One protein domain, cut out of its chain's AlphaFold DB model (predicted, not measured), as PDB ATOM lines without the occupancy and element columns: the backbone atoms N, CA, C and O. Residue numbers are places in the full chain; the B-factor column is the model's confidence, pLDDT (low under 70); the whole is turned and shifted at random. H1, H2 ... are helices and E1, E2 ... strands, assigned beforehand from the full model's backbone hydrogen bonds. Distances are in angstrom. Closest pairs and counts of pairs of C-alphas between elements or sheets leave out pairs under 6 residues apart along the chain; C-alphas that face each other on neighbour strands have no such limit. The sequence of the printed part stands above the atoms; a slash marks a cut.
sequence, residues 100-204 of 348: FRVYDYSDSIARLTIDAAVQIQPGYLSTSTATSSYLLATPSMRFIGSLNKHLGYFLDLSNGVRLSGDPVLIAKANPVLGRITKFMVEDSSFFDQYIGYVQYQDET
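AT A GLANCE: This is residues 100 to 204 of the 348 residues of an uncharacterized protein of Chlorobi bacterium OLB6 (UniProt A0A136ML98). One long, twisted antiparallel sheet of five strands forms the body, with the E2 and E3 hairpin reaching past the other strands at one end, where the short helix H1 packs across E3 and H2 only grazes the sheet. The printed part has 105 residues, with named elements in the order E1, E2, E3, E4, H1, H2, E5, and the class is mostly strand. The sheet's order is E1, E2, E3, E4, E5. The whole is loose, with a radius of gyration of the C-alphas of 18.2 A, and spans 60 by 30 by 23 A.

IN THESE COORDINATES: E1, residues 100 to 106, begins at C-alpha 100 (-33.890, 7.804, -6.006). E2, residues 110 to 126, is 49.8 A long, and E3, residues 131 to 147, is 50.6 A. E4, residues 151 to 164, is 41.9 A. H1 is residues 167 to 173 and H2 residues 181 to 184. E5, residues 190 to 201, is 35.7 A and ends at C-alpha 201 (-34.444, -8.349, -28.485).

HOW THE PARTS SIT: E1 to E4 form a meander, each strand the antiparallel neighbour of the one before. Within hydrogen-bond range across the neighbour strands are N 105 and O 112 of E1 and E2 at 2.8 A, N 119 and O 138 of E2 and E3 at 2.9 A, N 143 and O 155 of E3 and E4 at 2.7 A, and N 156 and O 195 of E4 and E5 at 2.9 A. E1 and E5 are the edge strands and are apart. H1 is on the sheet at a height over the sheet of 8.4 A, only just over E3 alone, since 2 of its C-alphas fall on E2; it runs across the strands, at 73 degrees to E3 on the local plane. The closest C-alphas of E3 and H1 are those of Tyr 134 and Ile 170, 7.0 A apart. H1 and H2 touch, closest at the C-alphas of Pro 167 and Met 184, 6.2 A. Every O i to N i+4 pair in H1 is within hydrogen-bond range; H2 is too short for one.

THE WHOLE: The C-alphas of Ser 108 and Thr 129, the two farthest apart, are 60.5 A apart. The printed part has no cut and no long link. Its mean pLDDT is 86.3, and residue 185 is under 70.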
ATOM      1  N   PHE A 100     -34.570   8.478  -7.110       82.25
ATOM      2  CA  PHE A 100     -33.890   7.804  -6.006       82.25
ATOM      3  C   PHE A 100     -33.795   6.306  -6.272       82.25
ATOM      4  O   PHE A 100     -34.817   5.630  -6.347       82.25
ATOM      5  N   ARG A 101     -32.580   5.760  -6.333       84.44
ATOM      6  CA  ARG A 101     -32.414   4.308  -6.418       84.44
ATOM      7  C   ARG A 101     -32.716   3.658  -5.076       84.44
ATOM      8  O   ARG A 101     -32.029   3.923  -4.094       84.44
ATOM      9  N   VAL A 102     -33.726   2.797  -5.061       87.94
ATOM     10  CA  VAL A 102     -34.171   2.047  -3.881       87.94
ATOM     11  C   VAL A 102     -33.452   0.706  -3.794       87.94
ATOM     12  O   VAL A 102     -33.031   0.297  -2.715       87.94
ATOM     13  N   TYR A 103     -33.313   0.017  -4.926       85.75
ATOM     14  CA  TYR A 103     -32.726  -1.316  -4.983       85.75
ATOM     15  C   TYR A 103     -31.988  -1.534  -6.300       85.75
ATOM     16  O   TYR A 103     -32.397  -1.027  -7.346       85.75
ATOM     17  N   ASP A 104     -30.907  -2.302  -6.230       86.31
ATOM     18  CA  ASP A 104     -30.096  -2.673  -7.379       86.31
ATOM     19  C   ASP A 104     -29.613  -4.115  -7.228       86.31
ATOM     20  O   ASP A 104     -29.044  -4.482  -6.198       86.31
ATOM     21  N   TYR A 105     -29.851  -4.930  -8.247       84.69
ATOM     22  CA  TYR A 105     -29.439  -6.323  -8.312       84.69
ATOM     23  C   TYR A 105     -28.897  -6.631  -9.698       84.69
ATOM     24  O   TYR A 105     -29.524  -6.314 -10.706       84.69
ATOM     25  N   SER A 106     -27.740  -7.280  -9.749       85.38
ATOM     26  CA  SER A 106     -27.090  -7.640 -11.001       85.38
ATOM     27  C   SER A 106     -26.236  -8.884 -10.798       85.38
ATOM     28  O   SER A 106     -25.325  -8.891  -9.969       85.38
ATOM     29  N   ASP A 107     -26.536  -9.932 -11.559       85.31
ATOM     30  CA  ASP A 107     -25.706 -11.123 -11.700       85.31
ATOM     31  C   ASP A 107     -25.461 -11.441 -13.197       85.31
ATOM     32  O   ASP A 107     -25.684 -10.608 -14.083       85.31
ATOM     33  N   SER A 108     -24.934 -12.629 -13.511       83.31
ATOM     34  CA  SER A 108     -24.660 -13.047 -14.896       83.31
ATOM     35  C   SER A 108     -25.911 -13.283 -15.760       83.31
ATOM     36  O   SER A 108     -25.809 -13.295 -16.986       83.31
ATOM     37  N   ILE A 109     -27.061 -13.511 -15.132       86.94
ATOM     38  CA  ILE A 109     -28.341 -13.925 -15.711       86.94
ATOM     39  C   ILE A 109     -29.402 -12.842 -15.514       86.94
ATOM     40  O   ILE A 109     -30.132 -12.561 -16.445       86.94
ATOM     41  N   ALA A 110     -29.542 -12.234 -14.346       88.00
ATOM     42  CA  ALA A 110     -30.631 -11.330 -14.021       88.00
ATOM     43  C   ALA A 110     -30.113  -9.966 -13.565       88.00
ATOM     44  O   ALA A 110     -29.156  -9.854 -12.798       88.00
ATOM     45  N   ARG A 111     -30.794  -8.918 -14.024       88.12
ATOM     46  CA  ARG A 111     -30.597  -7.536 -13.585       88.12
ATOM     47  C   ARG A 111     -31.933  -6.939 -13.203       88.12
ATOM     48  O   ARG A 111     -32.898  -7.114 -13.939       88.12
ATOM     49  N   LEU A 112     -31.977  -6.213 -12.094       88.12
ATOM     50  CA  LEU A 112     -33.151  -5.500 -11.614       88.12
ATOM     51  C   LEU A 112     -32.721  -4.202 -10.936       88.12
ATOM     52  O   LEU A 112     -31.941  -4.215  -9.990       88.12
ATOM     53  N   THR A 113     -33.328  -3.104 -11.350       87.56
ATOM     54  CA  THR A 113     -33.208  -1.803 -10.703       87.56
ATOM     55  C   THR A 113     -34.592  -1.320 -10.309       87.56
ATOM     56  O   THR A 113     -35.536  -1.417 -11.098       87.56
ATOM     57  N   ILE A 114     -34.702  -0.806  -9.084       89.56
ATOM     58  CA  ILE A 114     -35.912  -0.171  -8.569       89.56
ATOM     59  C   ILE A 114     -35.574   1.265  -8.199       89.56
ATOM     60  O   ILE A 114     -34.733   1.500  -7.327       89.56
ATOM     61  N   ASP A 115     -36.268   2.213  -8.819       87.56
ATOM     62  CA  ASP A 115     -36.157   3.633  -8.511       87.56
ATOM     63  C   ASP A 115     -37.498   4.184  -8.019       87.56
ATOM     64  O   ASP A 115     -38.563   3.741  -8.444       87.56
ATOM     65  N   ALA A 116     -37.447   5.182  -7.145       88.88
ATOM     66  CA  ALA A 116     -38.593   5.942  -6.673       88.88
ATOM     67  C   ALA A 116     -38.403   7.426  -6.997       88.88
ATOM     68  O   ALA A 116     -37.284   7.938  -6.970       88.88
ATOM     69  N   ALA A 117     -39.488   8.132  -7.286       87.62
ATOM     70  CA  ALA A 117     -39.456   9.575  -7.489       87.62
ATOM     71  C   ALA A 117     -40.705  10.230  -6.906       87.62
ATOM     72  O   ALA A 117     -41.749   9.594  -6.770       87.62
ATOM     73  N   VAL A 118     -40.602  11.513  -6.571       88.12
ATOM     74  CA  VAL A 118     -41.758  12.341  -6.221       88.12
ATOM     75  C   VAL A 118     -41.666  13.650  -6.982       88.12
ATOM     76  O   VAL A 118     -40.712  14.404  -6.821       88.12
ATOM     77  N   GLN A 119     -42.682  13.947  -7.783       87.88
ATOM     78  CA  GLN A 119     -42.792  15.206  -8.507       87.88
ATOM     79  C   GLN A 119     -43.834  16.106  -7.847       87.88
ATOM     80  O   GLN A 119     -44.945  15.669  -7.560       87.88
ATOM     81  N   ILE A 120     -43.495  17.379  -7.644       89.06
ATOM     82  CA  ILE A 120     -44.447  18.423  -7.255       89.06
ATOM     83  C   ILE A 120     -44.542  19.400  -8.422       89.06
ATOM     84  O   ILE A 120     -43.541  20.000  -8.810       89.06
ATOM     85  N   GLN A 121     -45.738  19.560  -8.983       88.12
ATOM     86  CA  GLN A 121     -45.974  20.392 -10.158       88.12
ATOM     87  C   GLN A 121     -46.957  21.521  -9.822       88.12
ATOM     88  O   GLN A 121     -48.174  21.342  -9.938       88.12
ATOM     89  N   PRO A 122     -46.458  22.694  -9.392       89.75
ATOM     90  CA  PRO A 122     -47.258  23.906  -9.383       89.75
ATOM     91  C   PRO A 122     -47.402  24.428 -10.816       89.75
ATOM     92  O   PRO A 122     -46.451  24.410 -11.598       89.75
ATOM     93  N   GLY A 123     -48.570  24.953 -11.155       86.81
ATOM     94  CA  GLY A 123     -48.778  25.589 -12.446       86.81
ATOM     95  C   GLY A 123     -49.843  26.665 -12.400       86.81
ATOM     96  O   GLY A 123     -50.627  26.778 -11.456       86.81
ATOM     97  N   TYR A 124     -49.849  27.494 -13.433       86.81
ATOM     98  CA  TYR A 124     -50.849  28.530 -13.624       86.81
ATOM     99  C   TYR A 124     -51.258  28.538 -15.092       86.81
ATOM    100  O   TYR A 124     -50.423  28.381 -15.981       86.81
ATOM    101  N   LEU A 125     -52.550  28.706 -15.335       83.25
ATOM    102  CA  LEU A 125     -53.108  28.883 -16.661       83.25
ATOM    103  C   LEU A 125     -53.938  30.161 -16.655       83.25
ATOM    104  O   LEU A 125     -54.835  30.320 -15.828       83.25
ATOM    105  N   SER A 126     -53.649  31.058 -17.594       81.56
ATOM    106  CA  SER A 126     -54.501  32.207 -17.879       81.56
ATOM    107  C   SER A 126     -55.055  32.075 -19.283       81.56
ATOM    108  O   SER A 126     -54.307  32.063 -20.257       81.56
ATOM    109  N   THR A 127     -56.371  31.988 -19.386       78.56
ATOM    110  CA  THR A 127     -57.104  32.184 -20.633       78.56
ATOM    111  C   THR A 127     -57.632  33.621 -20.680       78.56
ATOM    112  O   THR A 127     -57.514  34.371 -19.711       78.56
ATOM    113  N   SER A 128     -58.232  34.022 -21.802       79.75
ATOM    114  CA  SER A 128     -58.890  35.333 -21.935       79.75
ATOM    115  C   SER A 128     -60.065  35.534 -20.968       79.75
ATOM    116  O   SER A 128     -60.507  36.661 -20.773       79.75
ATOM    117  N   THR A 129     -60.575  34.455 -20.366       74.31
ATOM    118  CA  THR A 129     -61.778  34.446 -19.526       74.31
ATOM    119  C   THR A 129     -61.544  33.962 -18.098       74.31
ATOM    120  O   THR A 129     -62.365  34.255 -17.234       74.31
ATOM    121  N   ALA A 130     -60.456  33.238 -17.817       72.62
ATOM    122  CA  ALA A 130     -60.192  32.685 -16.494       72.62
ATOM    123  C   ALA A 130     -58.693  32.576 -16.207       72.62
ATOM    124  O   ALA A 130     -57.908  32.153 -17.053       72.62
ATOM    125  N   THR A 131     -58.308  32.877 -14.970       79.75
ATOM    126  CA  THR A 131     -56.979  32.565 -14.441       79.75
ATOM    127  C   THR A 131     -57.138  31.532 -13.335       79.75
ATOM    128  O   THR A 131     -57.900  31.749 -12.396       79.75
ATOM    129  N   SER A 132     -56.425  30.414 -13.442       82.25
ATOM    130  CA  SER A 132     -56.450  29.344 -12.448       82.25
ATOM    131  C   SER A 132     -55.041  28.854 -12.154       82.25
ATOM    132  O   SER A 132     -54.223  28.684 -13.057       82.25
ATOM    133  N   SER A 133     -54.756  28.639 -10.875       89.50
ATOM    134  CA  SER A 133     -53.547  27.963 -10.415       89.50
ATOM    135  C   SER A 133     -53.878  26.527 -10.041       89.50
ATOM    136  O   SER A 133     -54.945  26.270  -9.483       89.50
ATOM    137  N   TYR A 134     -52.941  25.619 -10.273       89.62
ATOM    138  CA  TYR A 134     -53.059  24.226  -9.879       89.62
ATOM    139  C   TYR A 134     -51.801  23.739  -9.170       89.62
ATOM    140  O   TYR A 134     -50.717  24.309  -9.318       89.62
ATOM    141  N   LEU A 135     -51.963  22.669  -8.400       91.25
ATOM    142  CA  LEU A 135     -50.869  21.970  -7.746       91.25
ATOM    143  C   LEU A 135     -51.117  20.467  -7.822       91.25
ATOM    144  O   LEU A 135     -52.137  19.976  -7.332       91.25
ATOM    145  N   LEU A 136     -50.163  19.753  -8.412       90.62
ATOM    146  CA  LEU A 136     -50.146  18.296  -8.470       90.62
ATOM    147  C   LEU A 136     -48.974  17.753  -7.652       90.62
ATOM    148  O   LEU A 136     -47.919  18.388  -7.576       90.62
ATOM    149  N   ALA A 137     -49.152  16.571  -7.076       91.38
ATOM    150  CA  ALA A 137     -48.077  15.791  -6.481       91.38
ATOM    151  C   ALA A 137     -48.146  14.350  -6.993       91.38
ATOM    152  O   ALA A 137     -49.204  13.735  -6.931       91.38
ATOM    153  N   THR A 138     -47.029  13.814  -7.475       91.12
ATOM    154  CA  THR A 138     -46.974  12.520  -8.160       91.12
ATOM    155  C   THR A 138     -45.805  11.691  -7.636       91.12
ATOM    156  O   THR A 138     -44.671  11.899  -8.071       91.12
ATOM    157  N   PRO A 139     -46.031  10.765  -6.690       91.81
ATOM    158  CA  PRO A 139     -45.095   9.679  -6.438       91.81
ATOM    159  C   PRO A 139     -45.064   8.694  -7.615       91.81
ATOM    160  O   PRO A 139     -46.099   8.397  -8.221       91.81
ATOM    161  N   SER A 140     -43.887   8.145  -7.903       91.81
ATOM    162  CA  SER A 140     -43.705   7.065  -8.871       91.81
ATOM    163  C   SER A 140     -42.687   6.028  -8.411       91.81
ATOM    164  O   SER A 140     -41.797   6.302  -7.599       91.81
ATOM    165  N   MET A 141     -42.824   4.822  -8.956       92.12
ATOM    166  CA  MET A 141     -41.852   3.745  -8.843       92.12
ATOM    167  C   MET A 141     -41.562   3.169 -10.220       92.12
ATOM    168  O   MET A 141     -42.465   2.968 -11.026       92.12
ATOM    169  N   ARG A 142     -40.296   2.854 -10.459       91.06
ATOM    170  CA  ARG A 142     -39.820   2.295 -11.715       91.06
ATOM    171  C   ARG A 142     -39.041   1.023 -11.465       91.06
ATOM    172  O   ARG A 142     -38.150   1.004 -10.625       91.06
ATOM    173  N   PHE A 143     -39.361  -0.004 -12.233       91.44
ATOM    174  CA  PHE A 143     -38.731  -1.310 -12.249       91.44
ATOM    175  C   PHE A 143     -38.190  -1.532 -13.656       91.44
ATOM    176  O   PHE A 143     -38.954  -1.577 -14.620       91.44
ATOM    177  N   ILE A 144     -36.878  -1.665 -13.786       88.44
ATOM    178  CA  ILE A 144     -36.240  -1.982 -15.066       88.44
ATOM    179  C   ILE A 144     -35.317  -3.162 -14.850       88.44
ATOM    180  O   ILE A 144     -34.643  -3.251 -13.825       88.44
ATOM    181  N   GLY A 145     -35.261  -4.066 -15.813       87.38
ATOM    182  CA  GLY A 145     -34.322  -5.161 -15.735       87.38
ATOM    183  C   GLY A 145     -34.235  -5.988 -16.996       87.38
ATOM    184  O   GLY A 145     -34.875  -5.715 -18.015       87.38
ATOM    185  N   SER A 146     -33.398  -7.011 -16.907       88.81
ATOM    186  CA  SER A 146     -33.203  -7.979 -17.971       88.81
ATOM    187  C   SER A 146     -32.930  -9.369 -17.413       88.81
ATOM    188  O   SER A 146     -32.372  -9.536 -16.330       88.81
ATOM    189  N   LEU A 147     -33.339 -10.369 -18.185       87.69
ATOM    190  CA  LEU A 147     -32.939 -11.757 -18.075       87.69
ATOM    191  C   LEU A 147     -32.061 -12.090 -19.293       87.69
ATOM    192  O   LEU A 147     -32.444 -11.952 -20.459       87.69
ATOM    193  N   ASN A 148     -30.848 -12.533 -19.003       84.06
ATOM    194  CA  ASN A 148     -29.705 -12.689 -19.883       84.06
ATOM    195  C   ASN A 148     -29.349 -11.379 -20.608       84.06
ATOM    196  O   ASN A 148     -29.088 -10.351 -19.979       84.06
ATOM    197  N   LYS A 149     -29.273 -11.432 -21.941       80.25
ATOM    198  CA  LYS A 149     -28.999 -10.285 -22.822       80.25
ATOM    199  C   LYS A 149     -30.175  -9.943 -23.739       80.25
ATOM    200  O   LYS A 149     -30.101  -8.956 -24.458       80.25
ATOM    201  N   HIS A 150     -31.230 -10.759 -23.722       86.19
ATOM    202  CA  HIS A 150     -32.278 -10.716 -24.742       86.19
ATOM    203  C   HIS A 150     -33.646 -10.347 -24.193       86.19
ATOM    204  O   HIS A 150     -34.399  -9.659 -24.872       86.19
ATOM    205  N   LEU A 151     -33.985 -10.795 -22.982       90.50
ATOM    206  CA  LEU A 151     -35.309 -10.563 -22.427       90.50
ATOM    207  C   LEU A 151     -35.259  -9.381 -21.462       90.50
ATOM    208  O   LEU A 151     -34.622  -9.461 -20.422       90.50
ATOM    209  N   GLY A 152     -35.899  -8.275 -21.816       89.25
ATOM    210  CA  GLY A 152     -35.994  -7.071 -20.994       89.25
ATOM    211  C   GLY A 152     -37.397  -6.882 -20.435       89.25
ATOM    212  O   GLY A 152     -38.380  -7.302 -21.046       89.25
ATOM    213  N   TYR A 153     -37.492  -6.208 -19.298       90.94
ATOM    214  CA  TYR A 153     -38.761  -5.748 -18.750       90.94
ATOM    215  C   TYR A 153     -38.628  -4.321 -18.228       90.94
ATOM    216  O   TYR A 153     -37.579  -3.907 -17.729       90.94
ATOM    217  N   PHE A 154     -39.719  -3.581 -18.349       90.88
ATOM    218  CA  PHE A 154     -39.833  -2.210 -17.887       90.88
ATOM    219  C   PHE A 154     -41.229  -2.011 -17.312       90.88
ATOM    220  O   PHE A 154     -42.213  -2.449 -17.903       90.88
ATOM    221  N   LEU A 155     -41.308  -1.344 -16.171       93.38
ATOM    222  CA  LEU A 155     -42.548  -0.904 -15.556       93.38
ATOM    223  C   LEU A 155     -42.277   0.412 -14.835       93.38
ATOM    224  O   LEU A 155     -41.469   0.449 -13.915       93.38
ATOM    225  N   ASP A 156     -42.958   1.477 -15.220       91.75
ATOM    226  CA  ASP A 156     -42.956   2.751 -14.507       91.75
ATOM    227  C   ASP A 156     -44.402   3.094 -14.185       91.75
ATOM    228  O   ASP A 156     -45.247   3.136 -15.078       91.75
ATOM    229  N   LEU A 157     -44.691   3.246 -12.898       93.00
ATOM    230  CA  LEU A 157     -46.031   3.446 -12.370       93.00
ATOM    231  C   LEU A 157     -46.057   4.678 -11.482       93.00
ATOM    232  O   LEU A 157     -45.152   4.902 -10.676       93.00
ATOM    233  N   SER A 158     -47.111   5.470 -11.618       91.81
ATOM    234  CA  SER A 158     -47.323   6.668 -10.821       91.81
ATOM    235  C   SER A 158     -48.788   6.808 -10.428       91.81
ATOM    236  O   SER A 158     -49.696   6.395 -11.149       91.81
ATOM    237  N   ASN A 159     -49.007   7.380  -9.247       91.56
ATOM    238  CA  ASN A 159     -50.334   7.699  -8.737       91.56
ATOM    239  C   ASN A 159     -50.298   9.123  -8.201       91.56
ATOM    240  O   ASN A 159     -49.821   9.373  -7.094       91.56
ATOM    241  N   GLY A 160     -50.726  10.061  -9.035       90.62
ATOM    242  CA  GLY A 160     -50.722  11.471  -8.714       90.62
ATOM    243  C   GLY A 160     -52.001  11.933  -8.033       90.62
ATOM    244  O   GLY A 160     -53.081  11.369  -8.202       90.62
ATOM    245  N   VAL A 161     -51.867  13.010  -7.265       91.69
ATOM    246  CA  VAL A 161     -52.960  13.697  -6.591       91.69
ATOM    247  C   VAL A 161     -53.006  15.164  -7.009       91.69
ATOM    248  O   VAL A 161     -52.010  15.891  -6.972       91.69
ATOM    249  N   ARG A 162     -54.195  15.618  -7.394       92.19
ATOM    250  CA  ARG A 162     -54.546  17.021  -7.592       92.19
ATOM    251  C   ARG A 162     -54.882  17.633  -6.241       92.19
ATOM    252  O   ARG A 162     -55.975  17.440  -5.711       92.19
ATOM    253  N   LEU A 163     -53.934  18.393  -5.704       91.31
ATOM    254  CA  LEU A 163     -54.082  19.110  -4.438       91.31
ATOM    255  C   LEU A 163     -54.931  20.376  -4.605       91.31
ATOM    256  O   LEU A 163     -55.633  20.780  -3.681       91.31
ATOM    257  N   SER A 164     -54.870  21.010  -5.779       90.56
ATOM    258  CA  SER A 164     -55.701  22.165  -6.131       90.56
ATOM    259  C   SER A 164     -55.798  22.365  -7.647       90.56
ATOM    260  O   SER A 164     -54.975  21.849  -8.407       90.56
ATOM    261  N   GLY A 165     -56.784  23.156  -8.074       88.00
ATOM    262  CA  GLY A 165     -57.020  23.513  -9.475       88.00
ATOM    263  C   GLY A 165     -58.193  22.759 -10.104       88.00
ATOM    264  O   GLY A 165     -58.655  21.746  -9.587       88.00
ATOM    265  N   ASP A 166     -58.681  23.290 -11.220       86.69
ATOM    266  CA  ASP A 166     -59.798  22.738 -11.995       86.69
ATOM    267  C   ASP A 166     -59.280  21.662 -12.977       86.69
ATOM    268  O   ASP A 166     -58.312  21.939 -13.698       86.69
ATOM    269  N   PRO A 167     -59.890  20.460 -13.044       85.25
ATOM    270  CA  PRO A 167     -59.427  19.370 -13.915       85.25
ATOM    271  C   PRO A 167     -59.410  19.758 -15.390       85.25
ATOM    272  O   PRO A 167     -58.468  19.428 -16.105       85.25
ATOM    273  N   VAL A 168     -60.427  20.486 -15.850       84.94
ATOM    274  CA  VAL A 168     -60.592  20.876 -17.250       84.94
ATOM    275  C   VAL A 168     -59.517  21.880 -17.646       84.94
ATOM    276  O   VAL A 168     -58.988  21.825 -18.757       84.94
ATOM    277  N   LEU A 169     -59.154  22.795 -16.746       84.75
ATOM    278  CA  LEU A 169     -58.056  23.732 -16.992       84.75
ATOM    279  C   LEU A 169     -56.690  23.042 -16.905       84.75
ATOM    280  O   LEU A 169     -55.825  23.317 -17.736       84.75
ATOM    281  N   ILE A 170     -56.503  22.111 -15.968       86.56
ATOM    282  CA  ILE A 170     -55.276  21.310 -15.868       86.56
ATOM    283  C   ILE A 170     -55.077  20.471 -17.133       86.56
ATOM    284  O   ILE A 170     -53.980  20.458 -17.681       86.56
ATOM    285  N   ALA A 171     -56.130  19.844 -17.656       84.81
ATOM    286  CA  ALA A 171     -56.083  19.048 -18.881       84.81
ATOM    287  C   ALA A 171     -55.693  19.853 -20.131       84.81
ATOM    288  O   ALA A 171     -55.116  19.299 -21.066       84.81
ATOM    289  N   LYS A 172     -55.958  21.166 -20.152       83.62
ATOM    290  CA  LYS A 172     -55.469  22.063 -21.215       83.62
ATOM    291  C   LYS A 172     -53.967  22.327 -21.110       83.62
ATOM    292  O   LYS A 172     -53.317  22.502 -22.133       83.62
ATOM    293  N   ALA A 173     -53.430  22.382 -19.891       82.06
ATOM    294  CA  ALA A 173     -51.999  22.562 -19.650       82.06
ATOM    295  C   ALA A 173     -51.215  21.247 -19.794       82.06
ATOM    296  O   ALA A 173     -50.073  21.258 -20.243       82.06
ATOM    297  N   ASN A 174     -51.830  20.123 -19.424       81.44
ATOM    298  CA  ASN A 174     -51.264  18.786 -19.511       81.44
ATOM    299  C   ASN A 174     -52.227  17.851 -20.272       81.44
ATOM    300  O   ASN A 174     -53.109  17.233 -19.662       81.44
ATOM    301  N   PRO A 175     -52.042  17.707 -21.599       79.38
ATOM    302  CA  PRO A 175     -52.885  16.857 -22.435       79.38
ATOM    303  C   PRO A 175     -52.885  15.376 -22.041       79.38
ATOM    304  O   PRO A 175     -53.833  14.670 -22.380       79.38
ATOM    305  N   VAL A 176     -51.857  14.893 -21.330       80.62
ATOM    306  CA  VAL A 176     -51.808  13.508 -20.833       80.62
ATOM    307  C   VAL A 176     -52.910  13.289 -19.798       80.62
ATOM    308  O   VAL A 176     -53.666  12.327 -19.902       80.62
ATOM    309  N   LEU A 177     -53.071  14.218 -18.849       83.38
ATOM    310  CA  LEU A 177     -54.136  14.151 -17.837       83.38
ATOM    311  C   LEU A 177     -55.527  14.304 -18.453       83.38
ATOM    312  O   LEU A 177     -56.470  13.654 -18.008       83.38
ATOM    313  N   GLY A 178     -55.642  15.088 -19.528       79.75
ATOM    314  CA  GLY A 178     -56.884  15.226 -20.291       79.75
ATOM    315  C   GLY A 178     -57.389  13.932 -20.937       79.75
ATOM    316  O   GLY A 178     -58.543  13.872 -21.350       79.75
ATOM    317  N   ARG A 179     -56.554  12.889 -21.016       77.25
ATOM    318  CA  ARG A 179     -56.915  11.573 -21.573       77.25
ATOM    319  C   ARG A 179     -57.325  10.563 -20.508       77.25
ATOM    320  O   ARG A 179     -57.769   9.471 -20.845       77.25
ATOM    321  N   ILE A 180     -57.176  10.906 -19.230       79.56
ATOM    322  CA  ILE A 180     -57.518  10.021 -18.120       79.56
ATOM    323  C   ILE A 180     -58.987  10.244 -17.775       79.56
ATOM    324  O   ILE A 180     -59.351  11.253 -17.170       79.56
ATOM    325  N   THR A 181     -59.845   9.284 -18.122       73.44
ATOM    326  CA  THR A 181     -61.295   9.365 -17.873       73.44
ATOM    327  C   THR A 181     -61.616   9.629 -16.402       73.44
ATOM    328  O   THR A 181     -62.426  10.501 -16.107       73.44
ATOM    329  N   LYS A 182     -60.917   8.962 -15.473       76.25
ATOM    330  CA  LYS A 182     -61.058   9.163 -14.019       76.25
ATOM    331  C   LYS A 182     -60.762  10.606 -13.577       76.25
ATOM    332  O   LYS A 182     -61.410  11.126 -12.677       76.25
ATOM    333  N   PHE A 183     -59.814  11.276 -14.233       80.94
ATOM    334  CA  PHE A 183     -59.460  12.665 -13.930       80.94
ATOM    335  C   PHE A 183     -60.475  13.660 -14.513       80.94
ATOM    336  O   PHE A 183     -60.796  14.661 -13.880       80.94
ATOM    337  N   MET A 184     -60.988  13.379 -15.717       77.69
ATOM    338  CA  MET A 184     -61.855  14.300 -16.459       77.69
ATOM    339  C   MET A 184     -63.349  14.151 -16.162       77.69
ATOM    340  O   MET A 184     -64.060  15.150 -16.138       77.69
ATOM    341  N   VAL A 185     -63.834  12.922 -15.986       69.38
ATOM    342  CA  VAL A 185     -65.270  12.608 -15.903       69.38
ATOM    343  C   VAL A 185     -65.716  12.412 -14.460       69.38
ATOM    344  O   VAL A 185     -66.774  12.897 -14.075       69.38
ATOM    345  N   GLU A 186     -64.907  11.730 -13.650       71.75
ATOM    346  CA  GLU A 186     -65.242  11.440 -12.248       71.75
ATOM    347  C   GLU A 186     -64.827  12.571 -11.291       71.75
ATOM    348  O   GLU A 186     -65.047  12.459 -10.087       71.75
ATOM    349  N   ASP A 187     -64.200  13.636 -11.814       70.81
ATOM    350  CA  ASP A 187     -63.575  14.729 -11.048       70.81
ATOM    351  C   ASP A 187     -62.704  14.212  -9.885       70.81
ATOM    352  O   ASP A 187     -62.639  14.783  -8.791       70.81
ATOM    353  N   SER A 188     -62.036  13.076 -10.112       79.06
ATOM    354  CA  SER A 188     -61.215  12.451  -9.089       79.06
ATOM    355  C   SER A 188     -59.996  13.316  -8.802       79.06
ATOM    356  O   SER A 188     -59.275  13.745  -9.706       79.06
ATOM    357  N   SER A 189     -59.700  13.512  -7.518       86.06
ATOM    358  CA  SER A 189     -58.422  14.086  -7.104       86.06
ATOM    359  C   SER A 189     -57.241  13.184  -7.458       86.06
ATOM    360  O   SER A 189     -56.122  13.677  -7.453       86.06
ATOM    361  N   PHE A 190     -57.452  11.899  -7.752       88.06
ATOM    362  CA  PHE A 190     -56.381  10.944  -8.036       88.06
ATOM    363  C   PHE A 190     -56.329  10.574  -9.515       88.06
ATOM    364  O   PHE A 190     -57.362  10.380 -10.158       88.06
ATOM    365  N   PHE A 191     -55.118  10.416 -10.038       89.00
ATOM    366  CA  PHE A 191     -54.878   9.948 -11.396       89.00
ATOM    367  C   PHE A 191     -53.718   8.960 -11.419       89.00
ATOM    368  O   PHE A 191     -52.665   9.193 -10.837       89.00
ATOM    369  N   ASP A 192     -53.915   7.863 -12.136       88.56
ATOM    370  CA  ASP A 192     -52.955   6.772 -12.226       88.56
ATOM    371  C   ASP A 192     -52.384   6.724 -13.647       88.56
ATOM    372  O   ASP A 192     -53.121   6.884 -14.627       88.56
ATOM    373  N   GLN A 193     -51.077   6.508 -13.776       88.25
ATOM    374  CA  GLN A 193     -50.403   6.328 -15.061       88.25
ATOM    375  C   GLN A 193     -49.417   5.169 -14.970       88.25
ATOM    376  O   GLN A 193     -48.803   4.940 -13.927       88.25
ATOM    377  N   TYR A 194     -49.250   4.444 -16.076       91.12
ATOM    378  CA  TYR A 194     -48.176   3.469 -16.185       91.12
ATOM    379  C   TYR A 194     -47.710   3.275 -17.629       91.12
ATOM    380  O   TYR A 194     -48.512   3.324 -18.564       91.12
ATOM    381  N   ILE A 195     -46.416   2.999 -17.776       91.56
ATOM    382  CA  ILE A 195     -45.797   2.362 -18.944       91.56
ATOM    383  C   ILE A 195     -45.313   1.010 -18.462       91.56
ATOM    384  O   ILE A 195     -44.737   0.902 -17.382       91.56
ATOM    385  N   GLY A 196     -45.536  -0.029 -19.252       92.94
ATOM    386  CA  GLY A 196     -45.091  -1.352 -18.858       92.94
ATOM    387  C   GLY A 196     -45.012  -2.285 -20.039       92.94
ATOM    388  O   GLY A 196     -45.993  -2.435 -20.761       92.94
ATOM    389  N   TYR A 197     -43.865  -2.925 -20.225       94.12
ATOM    390  CA  TYR A 197     -43.664  -3.876 -21.305       94.12
ATOM    391  C   TYR A 197     -42.649  -4.951 -20.946       94.12
ATOM    392  O   TYR A 197     -41.742  -4.768 -20.129       94.12
ATOM    393  N   VAL A 198     -42.788  -6.072 -21.640       94.62
ATOM    394  CA  VAL A 198     -41.744  -7.079 -21.786       94.62
ATOM    395  C   VAL A 198     -41.236  -7.033 -23.217       94.62
ATOM    396  O   VAL A 198     -41.991  -6.758 -24.152       94.62
ATOM    397  N   GLN A 199     -39.952  -7.293 -23.403       93.69
ATOM    398  CA  GLN A 199     -39.367  -7.366 -24.729       93.69
ATOM    399  C   GLN A 199     -38.407  -8.535 -24.851       93.69
ATOM    400  O   GLN A 199     -37.641  -8.817 -23.936       93.69
ATOM    401  N   TYR A 200     -38.417  -9.166 -26.013       93.38
ATOM    402  CA  TYR A 200     -37.294  -9.935 -26.513       93.38
ATOM    403  C   TYR A 200     -36.563  -9.080 -27.547       93.38
ATOM    404  O   TYR A 200     -37.198  -8.449 -28.394       93.38
ATOM    405  N   GLN A 201     -35.237  -9.054 -27.496       91.25
ATOM    406  CA  GLN A 201     -34.444  -8.349 -28.485       91.25
ATOM    407  C   GLN A 201     -33.091  -9.025 -28.733       91.25
ATOM    408  O   GLN A 201     -32.399  -9.445 -27.806       91.25
ATOM    409  N   ASP A 202     -32.694  -9.061 -29.998       88.56
ATOM    410  CA  ASP A 202     -31.338  -9.350 -30.449       88.56
ATOM    411  C   ASP A 202     -30.885  -8.322 -31.509       88.56
ATOM    412  O   ASP A 202     -31.523  -7.280 -31.695       88.56
ATOM    413  N   GLU A 203     -29.744  -8.574 -32.152       83.88
ATOM    414  CA  GLU A 203     -29.158  -7.681 -33.161       83.88
ATOM    415  C   GLU A 203     -30.009  -7.565 -34.434       83.88
ATOM    416  O   GLU A 203     -29.860  -6.607 -35.188       83.88
ATOM    417  N   THR A 204     -30.895  -8.532 -34.680       89.44
ATOM    418  CA  THR A 204     -31.659  -8.669 -35.925       89.44
ATOM    419  C   THR A 204     -33.131  -8.325 -35.761       89.44
ATOM    420  O   THR A 204     -33.771  -7.889 -36.717       89.44
TER     421      THR A 204